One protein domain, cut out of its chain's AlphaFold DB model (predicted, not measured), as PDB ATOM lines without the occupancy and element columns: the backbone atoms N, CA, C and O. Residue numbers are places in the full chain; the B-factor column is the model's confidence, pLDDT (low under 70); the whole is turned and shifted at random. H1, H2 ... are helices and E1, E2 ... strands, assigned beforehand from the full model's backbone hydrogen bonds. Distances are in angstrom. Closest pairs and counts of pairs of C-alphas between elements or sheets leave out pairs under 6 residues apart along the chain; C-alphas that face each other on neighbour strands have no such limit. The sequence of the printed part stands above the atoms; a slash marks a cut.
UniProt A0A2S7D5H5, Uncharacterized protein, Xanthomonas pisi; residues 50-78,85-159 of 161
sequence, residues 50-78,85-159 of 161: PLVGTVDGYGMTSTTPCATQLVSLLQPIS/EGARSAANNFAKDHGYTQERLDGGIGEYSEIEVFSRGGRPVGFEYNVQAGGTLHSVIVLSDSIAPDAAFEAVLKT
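This is residues 50 to 78 and 85 to 159 of the 161 residues of an uncharacterized protein of Xanthomonas pisi (UniProt A0A2S7D5H5). A twisted sheet of six antiparallel strands curls round one helix, H1, which packs mainly on E3, E4 and E5; a short second helix, H2, only grazes the sheet. The printed part has 104 residues with six named strands and two named helices, in the chain order E1 E2 H1 E3 E4 E5 E6 H2; the class is mixed, helices and strands. It is compact, with a radius of gyration of the C-alphas of 13.0 A, and rounded, spanning 37 by 29 by 25 A.

The sheet runs E1, residues 53 to 61, E2, 69 to 76, E6, 136 to 143, E5, 123 to 133, E4, 112 to 120, and E3, 101 to 106; E1 and E3 are its edge strands. E3, E4, E5 and E6 form a meander, each strand the antiparallel neighbour of the one before. E1 and E2 form a hairpin, at 161 degrees between directions. Within hydrogen-bond range are N 58 and O 72 of E1 and E2, 2.8 A; N 73 and O 139 of E2 and E6, 2.8 A; N 129 and O 140 of E5 and E6, 2.8 A; N 116 and O 128 of E4 and E5, 2.8 A; and N 103 and O 117 of E3 and E4, 3.0 A. H1, residues 85 to 97, is on one face of the sheet, making two layers, helix and sheet; its closest C-alphas to E3 are those of Ala 95 and Thr 101, 6.3 A. H2, residues 151 to 157, only grazes the sheet with residues 153 to 157, and is apart from H1. In H1 and H2 every O i to N i+4 pair is within hydrogen-bond range.

E1 begins at C-alpha 53 (134.071, 103.520, 149.049), bends by 57 degrees at residue 58 and is 23.4 A long. E5 is 30.2 A long, E4 27.2 A and H1 18.2 A. H2 ends at C-alpha 157 (113.763, 109.434, 156.153).

The C-alphas farthest apart are those of Ser 78 and Gly 121, 37.6 A. Residues 79 to 84 are not printed, and C-alphas 78 and 85 are 13.1 A apart across this cut. Of the links printed whole, none is long. Residues 65 and 68 have pLDDT under 70.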
ATOM      1  N   PRO A  50     133.889  97.758 150.279       76.62
ATOM      2  CA  PRO A  50     134.231  97.404 148.902       76.62
ATOM      3  C   PRO A  50     133.149  97.844 147.907       76.62
ATOM      4  O   PRO A  50     131.965  97.680 148.180       76.62
ATOM      5  N   LEU A  51     133.564  98.391 146.757       76.94
ATOM      6  CA  LEU A  51     132.713  98.938 145.677       76.94
ATOM      7  C   LEU A  51     131.880 100.184 146.030       76.94
ATOM      8  O   LEU A  51     131.550 100.956 145.137       76.94
ATOM      9  N   VAL A  52     131.613 100.428 147.312       76.75
ATOM     10  CA  VAL A  52     130.928 101.631 147.796       76.75
ATOM     11  C   VAL A  52     131.936 102.770 147.977       76.75
ATOM     12  O   VAL A  52     131.759 103.839 147.403       76.75
ATOM     13  N   GLY A  53     133.033 102.536 148.709       76.44
ATOM     14  CA  GLY A  53     134.071 103.520 149.049       76.44
ATOM     15  C   GLY A  53     134.103 103.863 150.546       76.44
ATOM     16  O   GLY A  53     133.688 103.056 151.376       76.44
ATOM     17  N   THR A  54     134.645 105.033 150.905       81.69
ATOM     18  CA  THR A  54     134.688 105.507 152.303       81.69
ATOM     19  C   THR A  54     133.381 106.178 152.685       81.69
ATOM     20  O   THR A  54     133.080 107.252 152.176       81.69
ATOM     21  N   VAL A  55     132.677 105.556 153.620       80.19
ATOM     22  CA  VAL A  55     131.352 105.940 154.092       80.19
ATOM     23  C   VAL A  55     131.465 106.672 155.420       80.19
ATOM     24  O   VAL A  55     132.183 106.213 156.316       80.19
ATOM     25  N   ASP A  56     130.738 107.781 155.563       82.19
ATOM     26  CA  ASP A  56     130.544 108.423 156.862       82.19
ATOM     27  C   ASP A  56     129.326 107.823 157.563       82.19
ATOM     28  O   ASP A  56     128.211 107.841 157.038       82.19
ATOM     29  N   GLY A  57     129.567 107.251 158.736       81.88
ATOM     30  CA  GLY A  57     128.598 106.500 159.509       81.88
ATOM     31  C   GLY A  57     128.248 107.184 160.819       81.88
ATOM     32  O   GLY A  57     129.115 107.655 161.559       81.88
ATOM     33  N   TYR A  58     126.962 107.164 161.138       83.69
ATOM     34  CA  TYR A  58     126.412 107.565 162.422       83.69
ATOM     35  C   TYR A  58     125.557 106.422 162.954       83.69
ATOM     36  O   TYR A  58     124.578 106.033 162.321       83.69
ATOM     37  N   GLY A  59     125.928 105.842 164.093       83.50
ATOM     38  CA  GLY A  59     125.232 104.661 164.584       83.50
ATOM     39  C   GLY A  59     125.259 104.478 166.088       83.50
ATOM     40  O   GLY A  59     125.960 105.170 166.821       83.50
ATOM     41  N   MET A  60     124.465 103.527 166.558       83.12
ATOM     42  CA  MET A  60     124.377 103.146 167.963       83.12
ATOM     43  C   MET A  60     123.954 101.689 168.098       83.12
ATOM     44  O   MET A  60     123.337 101.111 167.203       83.12
ATOM     45  N   THR A  61     124.221 101.134 169.272       84.00
ATOM     46  CA  THR A  61     123.688  99.846 169.708       84.00
ATOM     47  C   THR A  61     122.983 100.070 171.036       84.00
ATOM     48  O   THR A  61     123.526 100.750 171.909       84.00
ATOM     49  N   SER A  62     121.790  99.510 171.196       78.75
ATOM     50  CA  SER A  62     121.039  99.550 172.449       78.75
ATOM     51  C   SER A  62     120.574  98.162 172.845       78.75
ATOM     52  O   SER A  62     120.425  97.263 172.022       78.75
ATOM     53  N   THR A  63     120.322  97.998 174.136       77.81
ATOM     54  CA  THR A  63     119.644  96.828 174.694       77.81
ATOM     55  C   THR A  63     118.123  97.000 174.721       77.81
ATOM     56  O   THR A  63     117.414  96.076 175.114       77.81
ATOM     57  N   THR A  64     117.609  98.164 174.307       73.88
ATOM     58  CA  THR A  64     116.170  98.435 174.226       73.88
ATOM     59  C   THR A  64     115.565  97.701 173.022       73.88
ATOM     60  O   THR A  64     116.121  97.799 171.927       73.88
ATOM     61  N   PRO A  65     114.422  97.008 173.169       68.56
ATOM     62  CA  PRO A  65     113.837  96.216 172.082       68.56
ATOM     63  C   PRO A  65     113.412  97.058 170.870       68.56
ATOM     64  O   PRO A  65     113.551  96.606 169.737       68.56
ATOM     65  N   CYS A  66     112.996  98.315 171.084       82.50
ATOM     66  CA  CYS A  66     112.471  99.146 169.999       82.50
ATOM     67  C   CYS A  66     113.505  99.498 168.918       82.50
ATOM     68  O   CYS A  66     113.107  99.802 167.798       82.50
ATOM     69  N   ALA A  67     114.806  99.481 169.222       80.69
ATOM     70  CA  ALA A  67     115.880  99.513 168.232       80.69
ATOM     71  C   ALA A  67     117.186  99.069 168.896       80.69
ATOM     72  O   ALA A  67     117.778  99.785 169.704       80.69
ATOM     73  N   THR A  68     117.645  97.882 168.528       68.69
ATOM     74  CA  THR A  68     118.889  97.289 169.028       68.69
ATOM     75  C   THR A  68     120.118  97.802 168.287       68.69
ATOM     76  O   THR A  68     121.199  97.879 168.870       68.69
ATOM     77  N   GLN A  69     119.959  98.219 167.030       79.25
ATOM     78  CA  GLN A  69     121.021  98.825 166.237       79.25
ATOM     79  C   GLN A  69     120.441  99.842 165.255       79.25
ATOM     80  O   GLN A  69     119.449  99.555 164.588       79.25
ATOM     81  N   LEU A  70     121.091 101.005 165.167       75.06
ATOM     82  CA  LEU A  70     120.895 101.983 164.099       75.06
ATOM     83  C   LEU A  70     122.248 102.257 163.449       75.06
ATOM     84  O   LEU A  70     123.214 102.532 164.162       75.06
ATOM     85  N   VAL A  71     122.307 102.235 162.122       80.19
ATOM     86  CA  VAL A  71     123.462 102.715 161.355       80.19
ATOM     87  C   VAL A  71     122.951 103.565 160.201       80.19
ATOM     88  O   VAL A  71     122.163 103.080 159.405       80.19
ATOM     89  N   SER A  72     123.388 104.819 160.115       77.00
ATOM     90  CA  SER A  72     123.111 105.732 159.007       77.00
ATOM     91  C   SER A  72     124.410 106.048 158.278       77.00
ATOM     92  O   SER A  72     125.340 106.594 158.870       77.00
ATOM     93  N   LEU A  73     124.461 105.692 157.004       77.69
ATOM     94  CA  LEU A  73     125.620 105.746 156.127       77.69
ATOM     95  C   LEU A  73     125.329 106.697 154.963       77.69
ATOM     96  O   LEU A  73     124.279 106.585 154.330       77.69
ATOM     97  N   LEU A  74     126.261 107.604 154.669       76.94
ATOM     98  CA  LEU A  74     126.161 108.538 153.544       76.94
ATOM     99  C   LEU A  74     127.341 108.350 152.595       76.94
ATOM    100  O   LEU A  74     128.495 108.492 153.009       76.94
ATOM    101  N   GLN A  75     127.042 108.074 151.323       81.50
ATOM    102  CA  GLN A  75     128.053 107.838 150.295       81.50
ATOM    103  C   GLN A  75     127.784 108.640 149.017       81.50
ATOM    104  O   GLN A  75     126.767 108.411 148.369       81.50
ATOM    105  N   PRO A  76     128.695 109.524 148.573       82.25
ATOM    106  CA  PRO A  76     128.601 110.126 147.245       82.25
ATOM    107  C   PRO A  76     128.653 109.060 146.141       82.25
ATOM    108  O   PRO A  76     129.559 108.221 146.114       82.25
ATOM    109  N   ILE A  77     127.714 109.116 145.200       80.38
ATOM    110  CA  ILE A  77     127.656 108.197 144.065       80.38
ATOM    111  C   ILE A  77     128.537 108.747 142.946       80.38
ATOM    112  O   ILE A  77     128.295 109.819 142.400       80.38
ATOM    113  N   SER A  78     129.581 107.995 142.606       74.19
ATOM    114  CA  SER A  78     130.450 108.277 141.453       74.19
ATOM    115  C   SER A  78     130.220 107.298 140.299       74.19
ATOM    116  O   SER A  78     130.347 107.684 139.141       74.19
ATOM    117  N   GLU A  85     125.657  97.509 143.804       90.06
ATOM    118  CA  GLU A  85     126.173  96.149 144.012       90.06
ATOM    119  C   GLU A  85     126.975  96.029 145.318       90.06
ATOM    120  O   GLU A  85     126.868  95.032 146.038       90.06
ATOM    121  N   GLY A  86     127.739  97.066 145.669       88.56
ATOM    122  CA  GLY A  86     128.436  97.160 146.946       88.56
ATOM    123  C   GLY A  86     127.486  97.154 148.147       88.56
ATOM    124  O   GLY A  86     127.692  96.372 149.076       88.56
ATOM    125  N   ALA A  87     126.425  97.966 148.110       90.38
ATOM    126  CA  ALA A  87     125.406  98.031 149.160       90.38
ATOM    127  C   ALA A  87     124.690  96.683 149.337       90.38
ATOM    128  O   ALA A  87     124.649  96.132 150.436       90.38
ATOM    129  N   ARG A  88     124.242  96.072 148.235       93.75
ATOM    130  CA  ARG A  88     123.610  94.741 148.226       93.75
ATOM    131  C   ARG A  88     124.527  93.658 148.795       93.75
ATOM    132  O   ARG A  88     124.090  92.793 149.556       93.75
ATOM    133  N   SER A  89     125.810  93.692 148.434       93.12
ATOM    134  CA  SER A  89     126.816  92.762 148.954       93.12
ATOM    135  C   SER A  89     127.033  92.948 150.459       93.12
ATOM    136  O   SER A  89     127.090  91.958 151.194       93.12
ATOM    137  N   ALA A  90     127.095  94.197 150.932       90.56
ATOM    138  CA  ALA A  90     127.215  94.524 152.350       90.56
ATOM    139  C   ALA A  90     126.003  94.027 153.154       90.56
ATOM    140  O   ALA A  90     126.202  93.326 154.146       90.56
ATOM    141  N   ALA A  91     124.779  94.277 152.677       93.00
ATOM    142  CA  ALA A  91     123.543  93.793 153.298       93.00
ATOM    143  C   ALA A  91     123.515  92.256 153.407       93.00
ATOM    144  O   ALA A  91     123.215  91.696 154.461       93.00
ATOM    145  N   ASN A  92     123.920  91.556 152.343       94.75
ATOM    146  CA  ASN A  92     124.003  90.093 152.328       94.75
ATOM    147  C   ASN A  92     125.069  89.534 153.277       94.75
ATOM    148  O   ASN A  92     124.846  88.502 153.911       94.75
ATOM    149  N   ASN A  93     126.221  90.191 153.399       93.50
ATOM    150  CA  ASN A  93     127.234  89.781 154.372       93.50
ATOM    151  C   ASN A  93     126.753  90.038 155.803       93.50
ATOM    152  O   ASN A  93     126.858  89.146 156.639       93.50
ATOM    153  N   PHE A  94     126.125  91.187 156.055       92.06
ATOM    154  CA  PHE A  94     125.502  91.497 157.338       92.06
ATOM    155  C   PHE A  94     124.447  90.450 157.726       92.06
ATOM    156  O   PHE A  94     124.481  89.910 158.832       92.06
ATOM    157  N   ALA A  95     123.554  90.077 156.804       94.81
ATOM    158  CA  ALA A  95     122.571  89.026 157.050       94.81
ATOM    159  C   ALA A  95     123.242  87.690 157.417       94.81
ATOM    160  O   ALA A  95     122.862  87.059 158.405       94.81
ATOM    161  N   LYS A  96     124.280  87.277 156.679       95.25
ATOM    162  CA  LYS A  96     125.029  86.038 156.953       95.25
ATOM    163  C   LYS A  96     125.723  86.052 158.310       95.25
ATOM    164  O   LYS A  96     125.563  85.096 159.067       95.25
ATOM    165  N   ASP A  97     126.441  87.125 158.626       94.25
ATOM    166  CA  ASP A  97     127.215  87.260 159.865       94.25
ATOM    167  C   ASP A  97     126.319  87.190 161.108       94.25
ATOM    168  O   ASP A  97     126.720  86.687 162.158       94.25
ATOM    169  N   HIS A  98     125.068  87.634 160.975       92.56
ATOM    170  CA  HIS A  98     124.080  87.616 162.048       92.56
ATOM    171  C   HIS A  98     123.106  86.421 162.002       92.56
ATOM    172  O   HIS A  98     122.224  86.301 162.868       92.56
ATOM    173  N   GLY A  99     123.254  85.518 161.027       95.62
ATOM    174  CA  GLY A  99     122.379  84.356 160.849       95.62
ATOM    175  C   GLY A  99     120.932  84.731 160.510       95.62
ATOM    176  O   GLY A  99     119.996  84.108 161.020       95.62
ATOM    177  N   TYR A 100     120.744  85.776 159.707       96.38
ATOM    178  CA  TYR A 100     119.455  86.227 159.195       96.38
ATOM    179  C   TYR A 100     119.188  85.689 157.787       96.38
ATOM    180  O   TYR A 100     120.100  85.452 156.997       96.38
ATOM    181  N   THR A 101     117.909  85.525 157.464       96.88
ATOM    182  CA  THR A 101     117.431  85.467 156.080       96.88
ATOM    183  C   THR A 101     117.140  86.880 155.595       96.88
ATOM    184  O   THR A 101     116.788  87.742 156.400       96.88
ATOM    185  N   GLN A 102     117.245  87.099 154.289       96.00
ATOM    186  CA  GLN A 102     117.079  88.405 153.663       96.00
ATOM    187  C   GLN A 102     116.051  88.328 152.535       96.00
ATOM    188  O   GLN A 102     116.068  87.382 151.746       96.00
ATOM    189  N   GLU A 103     115.185  89.331 152.464       95.81
ATOM    190  CA  GLU A 103     114.261  89.568 151.357       95.81
ATOM    191  C   GLU A 103     114.457  90.994 150.846       95.81
ATOM    192  O   GLU A 103     114.486  91.930 151.642       95.81
ATOM    193  N   ARG A 104     114.575  91.146 149.526       96.44
ATOM    194  CA  ARG A 104     114.701  92.451 148.881       96.44
ATOM    195  C   ARG A 104     113.351  92.922 148.368       96.44
ATOM    196  O   ARG A 104     112.668  92.170 147.674       96.44
ATOM    197  N   LEU A 105     113.028  94.177 148.644       95.75
ATOM    198  CA  LEU A 105     111.846  94.876 148.160       95.75
ATOM    199  C   LEU A 105     112.257  96.195 147.496       95.75
ATOM    200  O   LEU A 105     113.272  96.793 147.864       95.75
ATOM    201  N   ASP A 106     111.443  96.671 146.559       93.94
ATOM    202  CA  ASP A 106     111.584  98.024 146.024       93.94
ATOM    203  C   ASP A 106     111.128  99.042 147.078       93.94
ATOM    204  O   ASP A 106     110.095  98.859 147.730       93.94
ATOM    205  N   GLY A 107     111.890 100.122 147.249       90.94
ATOM    206  CA  GLY A 107     111.494 101.236 148.105       90.94
ATOM    207  C   GLY A 107     110.662 102.288 147.361       90.94
ATOM    208  O   GLY A 107     110.643 102.350 146.131       90.94
ATOM    209  N   GLY A 108     109.974 103.155 148.111       91.50
ATOM    210  CA  GLY A 108     109.056 104.158 147.558       91.50
ATOM    211  C   GLY A 108     109.601 105.585 147.437       91.50
ATOM    212  O   GLY A 108     108.818 106.504 147.181       91.50
ATOM    213  N   ILE A 109     110.894 105.822 147.696       93.12
ATOM    214  CA  ILE A 109     111.429 107.177 147.927       93.12
ATOM    215  C   ILE A 109     112.748 107.422 147.182       93.12
ATOM    216  O   ILE A 109     113.450 106.482 146.829       93.12
ATOM    217  N   GLY A 110     113.096 108.695 146.969       91.62
ATOM    218  CA  GLY A 110     114.306 109.082 146.234       91.62
ATOM    219  C   GLY A 110     114.202 108.881 144.718       91.62
ATOM    220  O   GLY A 110     113.114 108.711 144.169       91.62
ATOM    221  N   GLU A 111     115.349 108.948 144.046       92.81
ATOM    222  CA  GLU A 111     115.500 108.647 142.613       92.81
ATOM    223  C   GLU A 111     115.431 107.134 142.371       92.81
ATOM    224  O   GLU A 111     114.825 106.676 141.404       92.81
ATOM    225  N   TYR A 112     116.026 106.368 143.285       93.00
ATOM    226  CA  TYR A 112     116.004 104.914 143.316       93.00
ATOM    227  C   TYR A 112     116.184 104.432 144.758       93.00
ATOM    228  O   TYR A 112     116.919 105.053 145.529       93.00
ATOM    229  N   SER A 113     115.502 103.354 145.154       95.50
ATOM    230  CA  SER A 113     115.635 102.827 146.512       95.50
ATOM    231  C   SER A 113     115.312 101.337 146.635       95.50
ATOM    232  O   SER A 113     114.465 100.813 145.916       95.50
ATOM    233  N   GLU A 114     115.983 100.669 147.574       97.00
ATOM    234  CA  GLU A 114     115.809  99.249 147.894       97.00
ATOM    235  C   GLU A 114     115.709  99.053 149.408       97.00
ATOM    236  O   GLU A 114     116.385  99.731 150.188       97.00
ATOM    237  N   ILE A 115     114.890  98.089 149.816       97.56
ATOM    238  CA  ILE A 115     114.737  97.669 151.206       97.56
ATOM    239  C   ILE A 115     115.199  96.218 151.313       97.56
ATOM    240  O   ILE A 115     114.683  95.343 150.621       97.56
ATOM    241  N   GLU A 116     116.138  95.955 152.211       97.50
ATOM    242  CA  GLU A 116     116.594  94.612 152.556       97.50
ATOM    243  C   GLU A 116     116.010  94.249 153.926       97.50
ATOM    244  O   GLU A 116     116.456  94.748 154.958       97.50
ATOM    245  N   VAL A 117     114.976  93.409 153.956       97.00
ATOM    246  CA  VAL A 117     114.315  92.972 155.193       97.00
ATOM    247  C   VAL A 117     115.068  91.785 155.781       97.00
ATOM    248  O   VAL A 117     115.193  90.735 155.148       97.00
ATOM    249  N   PHE A 118     115.521  91.919 157.025       96.94
ATOM    250  CA  PHE A 118     116.214  90.861 157.754       96.94
ATOM    251  C   PHE A 118     115.239  90.092 158.641       96.94
ATOM    252  O   PHE A 118     114.456  90.674 159.393       96.94
ATOM    253  N   SER A 119     115.306  88.764 158.594       96.19
ATOM    254  CA  SER A 119     114.433  87.877 159.365       96.19
ATOM    255  C   SER A 119     115.204  86.769 160.076       96.19
ATOM    256  O   SER A 119     116.222  86.279 159.593       96.19
ATOM    257  N   ARG A 120     114.690  86.312 161.219       95.06
ATOM    258  CA  ARG A 120     115.195  85.135 161.940       95.06
ATOM    259  C   ARG A 120     114.042  84.186 162.231       95.06
ATOM    260  O   ARG A 120     113.070  84.561 162.879       95.06
ATOM    261  N   GLY A 121     114.137  82.949 161.739       93.12
ATOM    262  CA  GLY A 121     113.064  81.957 161.901       93.12
ATOM    263  C   GLY A 121     111.726  82.400 161.291       93.12
ATOM    264  O   GLY A 121     110.678  82.132 161.869       93.12
ATOM    265  N   GLY A 122     111.767  83.127 160.165       90.62
ATOM    266  CA  GLY A 122     110.578  83.634 159.467       90.62
ATOM    267  C   GLY A 122     109.918  84.864 160.102       90.62
ATOM    268  O   GLY A 122     108.843  85.258 159.665       90.62
ATOM    269  N   ARG A 123     110.528  85.461 161.133       92.31
ATOM    270  CA  ARG A 123     110.056  86.710 161.745       92.31
ATOM    271  C   ARG A 123     110.993  87.864 161.385       92.31
ATOM    272  O   ARG A 123     112.197  87.689 161.594       92.31
ATOM    273  N   PRO A 124     110.473  89.011 160.915       93.00
ATOM    274  CA  PRO A 124     111.274  90.214 160.725       93.00
ATOM    275  C   PRO A 124     111.954  90.642 162.029       93.00
ATOM    276  O   PRO A 124     111.346  90.588 163.099       93.00
ATOM    277  N   VAL A 125     113.222  91.033 161.933       94.38
ATOM    278  CA  VAL A 125     114.045  91.528 163.054       94.38
ATOM    279  C   VAL A 125     114.690  92.882 162.755       94.38
ATOM    280  O   VAL A 125     115.426  93.419 163.583       94.38
ATOM    281  N   GLY A 126     114.460  93.415 161.558       95.06
ATOM    282  CA  GLY A 126     115.010  94.678 161.114       95.06
ATOM    283  C   GLY A 126     115.051  94.785 159.600       95.06
ATOM    284  O   GLY A 126     114.582  93.900 158.883       95.06
ATOM    285  N   PHE A 127     115.639  95.871 159.126       96.19
ATOM    286  CA  PHE A 127     115.818  96.139 157.711       96.19
ATOM    287  C   PHE A 127     117.009  97.069 157.476       96.19
ATOM    288  O   PHE A 127     117.446  97.785 158.377       96.19
ATOM    289  N   GLU A 128     117.506  97.073 156.250       96.44
ATOM    290  CA  GLU A 128     118.328  98.138 155.691       96.44
ATOM    291  C   GLU A 128     117.530  98.845 154.597       96.44
ATOM    292  O   GLU A 128     116.971  98.189 153.723       96.44
ATOM    293  N   TYR A 129     117.457 100.175 154.650       96.44
ATOM    294  CA  TYR A 129     116.822 100.986 153.618       96.44
ATOM    295  C   TYR A 129     117.884 101.837 152.918       96.44
ATOM    296  O   TYR A 129     118.427 102.774 153.505       96.44
ATOM    297  N   ASN A 130     118.164 101.485 151.666       95.25
ATOM    298  CA  ASN A 130     119.073 102.175 150.763       95.25
ATOM    299  C   ASN A 130     118.295 103.113 149.833       95.25
ATOM    300  O   ASN A 130     117.361 102.681 149.161       95.25
ATOM    301  N   VAL A 131     118.682 104.386 149.770       95.00
ATOM    302  CA  VAL A 131     118.017 105.421 148.969       95.00
ATOM    303  C   VAL A 131     119.050 106.278 148.258       95.00
ATOM    304  O   VAL A 131     119.907 106.885 148.893       95.00
ATOM    305  N   GLN A 132     118.934 106.385 146.943       93.00
ATOM    306  CA  GLN A 132     119.666 107.355 146.146       93.00
ATOM    307  C   GLN A 132     118.869 108.656 146.035       93.00
ATOM    308  O   GLN A 132     117.721 108.662 145.585       93.00
ATOM    309  N   ALA A 133     119.490 109.764 146.431       91.38
ATOM    310  CA  ALA A 133     118.943 111.105 146.281       91.38
ATOM    311  C   ALA A 133     120.075 112.131 146.162       91.38
ATOM    312  O   ALA A 133     121.064 112.064 146.896       91.38
ATOM    313  N   GLY A 134     119.967 113.069 145.216       88.25
ATOM    314  CA  GLY A 134     120.910 114.190 145.120       88.25
ATOM    315  C   GLY A 134     122.366 113.751 144.914       88.25
ATOM    316  O   GLY A 134     123.287 114.386 145.428       88.25
ATOM    317  N   GLY A 135     122.582 112.634 144.209       88.00
ATOM    318  CA  GLY A 135     123.909 112.049 143.987       88.00
ATOM    319  C   GLY A 135     124.549 111.406 145.225       88.00
ATOM    320  O   GLY A 135     125.757 111.177 145.234       88.00
ATOM    321  N   THR A 136     123.772 111.122 146.274       88.94
ATOM    322  CA  THR A 136     124.219 110.434 147.493       88.94
ATOM    323  C   THR A 136     123.388 109.168 147.707       88.94
ATOM    324  O   THR A 136     122.173 109.182 147.527       88.94
ATOM    325  N   LEU A 137     124.034 108.071 148.102       91.06
ATOM    326  CA  LEU A 137     123.386 106.894 148.664       91.06
ATOM    327  C   LEU A 137     123.258 107.084 150.180       91.06
ATOM    328  O   LEU A 137     124.263 107.187 150.891       91.06
ATOM    329  N   HIS A 138     122.021 107.114 150.655       92.38
ATOM    330  CA  HIS A 138     121.635 107.111 152.058       92.38
ATOM    331  C   HIS A 138     121.259 105.679 152.437       92.38
ATOM    332  O   HIS A 138     120.279 105.149 151.925       92.38
ATOM    333  N   SER A 139     122.021 105.052 153.330       92.62
ATOM    334  CA  SER A 139     121.705 103.722 153.860       92.62
ATOM    335  C   SER A 139     121.371 103.824 155.343       92.62
ATOM    336  O   SER A 139     122.123 104.428 156.112       92.62
ATOM    337  N   VAL A 140     120.224 103.277 155.750       93.56
ATOM    338  CA  VAL A 140     119.797 103.221 157.152       93.56
ATOM    339  C   VAL A 140     119.480 101.783 157.542       93.56
ATOM    340  O   VAL A 140     118.500 101.213 157.076       93.56
ATOM    341  N   ILE A 141     120.285 101.215 158.438       93.12
ATOM    342  CA  ILE A 141     120.062  99.895 159.032       93.12
ATOM    343  C   ILE A 141     119.353 100.079 160.370       93.12
ATOM    344  O   ILE A 141     119.879 100.764 161.250       93.12
ATOM    345  N   VAL A 142     118.201  99.434 160.546       92.62
ATOM    346  CA  VAL A 142     117.433  99.400 161.796       92.62
ATOM    347  C   VAL A 142     117.190  97.948 162.192       92.62
ATOM    348  O   VAL A 142     116.442  97.241 161.526       92.62
ATOM    349  N   LEU A 143     117.781  97.497 163.302       92.50
ATOM    350  CA  LEU A 143     117.416  96.220 163.926       92.50
ATOM    351  C   LEU A 143     116.397  96.461 165.036       92.50
ATOM    352  O   LEU A 143     116.744  96.994 166.092       92.50
ATOM    353  N   SER A 144     115.148  96.082 164.800       89.00
ATOM    354  CA  SER A 144     114.005  96.379 165.661       89.00
ATOM    355  C   SER A 144     112.876  95.374 165.437       89.00
ATOM    356  O   SER A 144     112.659  94.919 164.316       89.00
ATOM    357  N   ASP A 145     112.131  95.064 166.498       83.56
ATOM    358  CA  ASP A 145     110.845  94.358 166.427       83.56
ATOM    359  C   ASP A 145     109.635  95.309 166.328       83.56
ATOM    360  O   ASP A 145     108.504  94.863 166.139       83.56
ATOM    361  N   SER A 146     109.876  96.613 166.472       86.12
ATOM    362  CA  SER A 146     108.860  97.651 166.657       86.12
ATOM    363  C   SER A 146     108.813  98.661 165.508       86.12
ATOM    364  O   SER A 146     107.813  99.356 165.349       86.12
ATOM    365  N   ILE A 147     109.887  98.768 164.722       90.31
ATOM    366  CA  ILE A 147     109.996  99.677 163.578       90.31
ATOM    367  C   ILE A 147     109.989  98.850 162.298       90.31
ATOM    368  O   ILE A 147     110.782  97.922 162.144       90.31
ATOM    369  N   ALA A 148     109.116  99.231 161.371       91.94
ATOM    370  CA  ALA A 148     109.024  98.664 160.035       91.94
ATOM    371  C   ALA A 148     109.434  99.709 158.978       91.94
ATOM    372  O   ALA A 148     109.333 100.910 159.243       91.94
ATOM    373  N   PRO A 149     109.862  99.281 157.776       93.38
ATOM    374  CA  PRO A 149     110.096 100.178 156.650       93.38
ATOM    375  C   PRO A 149     108.751 100.573 156.016       93.38
ATOM    376  O   PRO A 149     108.396 100.121 154.932       93.38
ATOM    377  N   ASP A 150     107.953 101.353 156.746       93.31
ATOM    378  CA  ASP A 150     106.608 101.775 156.350       93.31
ATOM    379  C   ASP A 150     106.532 103.275 156.018       93.31
ATOM    380  O   ASP A 150     107.523 104.007 156.051       93.31
ATOM    381  N   ALA A 151     105.325 103.759 155.711       93.69
ATOM    382  CA  ALA A 151     105.097 105.155 155.347       93.69
ATOM    383  C   ALA A 151     105.501 106.158 156.446       93.69
ATOM    384  O   ALA A 151     105.860 107.293 156.126       93.69
ATOM    385  N   ALA A 152     105.439 105.774 157.727       93.88
ATOM    386  CA  ALA A 152     105.864 106.643 158.820       93.88
ATOM    387  C   ALA A 152     107.393 106.739 158.856       93.88
ATOM    388  O   ALA A 152     107.929 107.846 158.939       93.88
ATOM    389  N   PHE A 153     108.089 105.607 158.714       94.00
ATOM    390  CA  PHE A 153     109.546 105.591 158.580       94.00
ATOM    391  C   PHE A 153     110.006 106.402 157.362       94.00
ATOM    392  O   PHE A 153     110.860 107.282 157.488       94.00
ATOM    393  N   GLU A 154     109.397 106.172 156.198       94.81
ATOM    394  CA  GLU A 154     109.700 106.909 154.971       94.81
ATOM    395  C   GLU A 154     109.495 108.416 155.123       94.81
ATOM    396  O   GLU A 154     110.303 109.195 154.621       94.81
ATOM    397  N   ALA A 155     108.426 108.853 155.797       94.06
ATOM    398  CA  ALA A 155     108.169 110.274 156.015       94.06
ATOM    399  C   ALA A 155     109.307 110.944 156.795       94.06
ATOM    400  O   ALA A 155     109.688 112.069 156.476       94.06
ATOM    401  N   VAL A 156     109.879 110.238 157.773       93.38
ATOM    402  CA  VAL A 156     111.025 110.726 158.541       93.38
ATOM    403  C   VAL A 156     112.304 110.676 157.703       93.38
ATOM    404  O   VAL A 156     113.022 111.674 157.640       93.38
ATOM    405  N   LEU A 157     112.570 109.571 156.997       92.50
ATOM    406  CA  LEU A 157     113.763 109.434 156.153       92.50
ATOM    407  C   LEU A 157     113.799 110.472 155.020       92.50
ATOM    408  O   LEU A 157     114.854 111.040 154.760       92.50
ATOM    409  N   LYS A 158     112.654 110.819 154.420       92.81
ATOM    410  CA  LYS A 158     112.541 111.879 153.396       92.81
ATOM    411  C   LYS A 158     113.058 113.239 153.858       92.81
ATOM    412  O   LYS A 158     113.436 114.046 153.022       92.81
ATOM    413  N   THR A 159     113.091 113.510 155.164       91.19
ATOM    414  CA  THR A 159     113.643 114.768 155.695       91.19
ATOM    415  C   THR A 159     115.175 114.833 155.651       91.19
ATOM    416  O   THR A 159     115.743 115.869 155.992       91.19
TER     417      THR A 159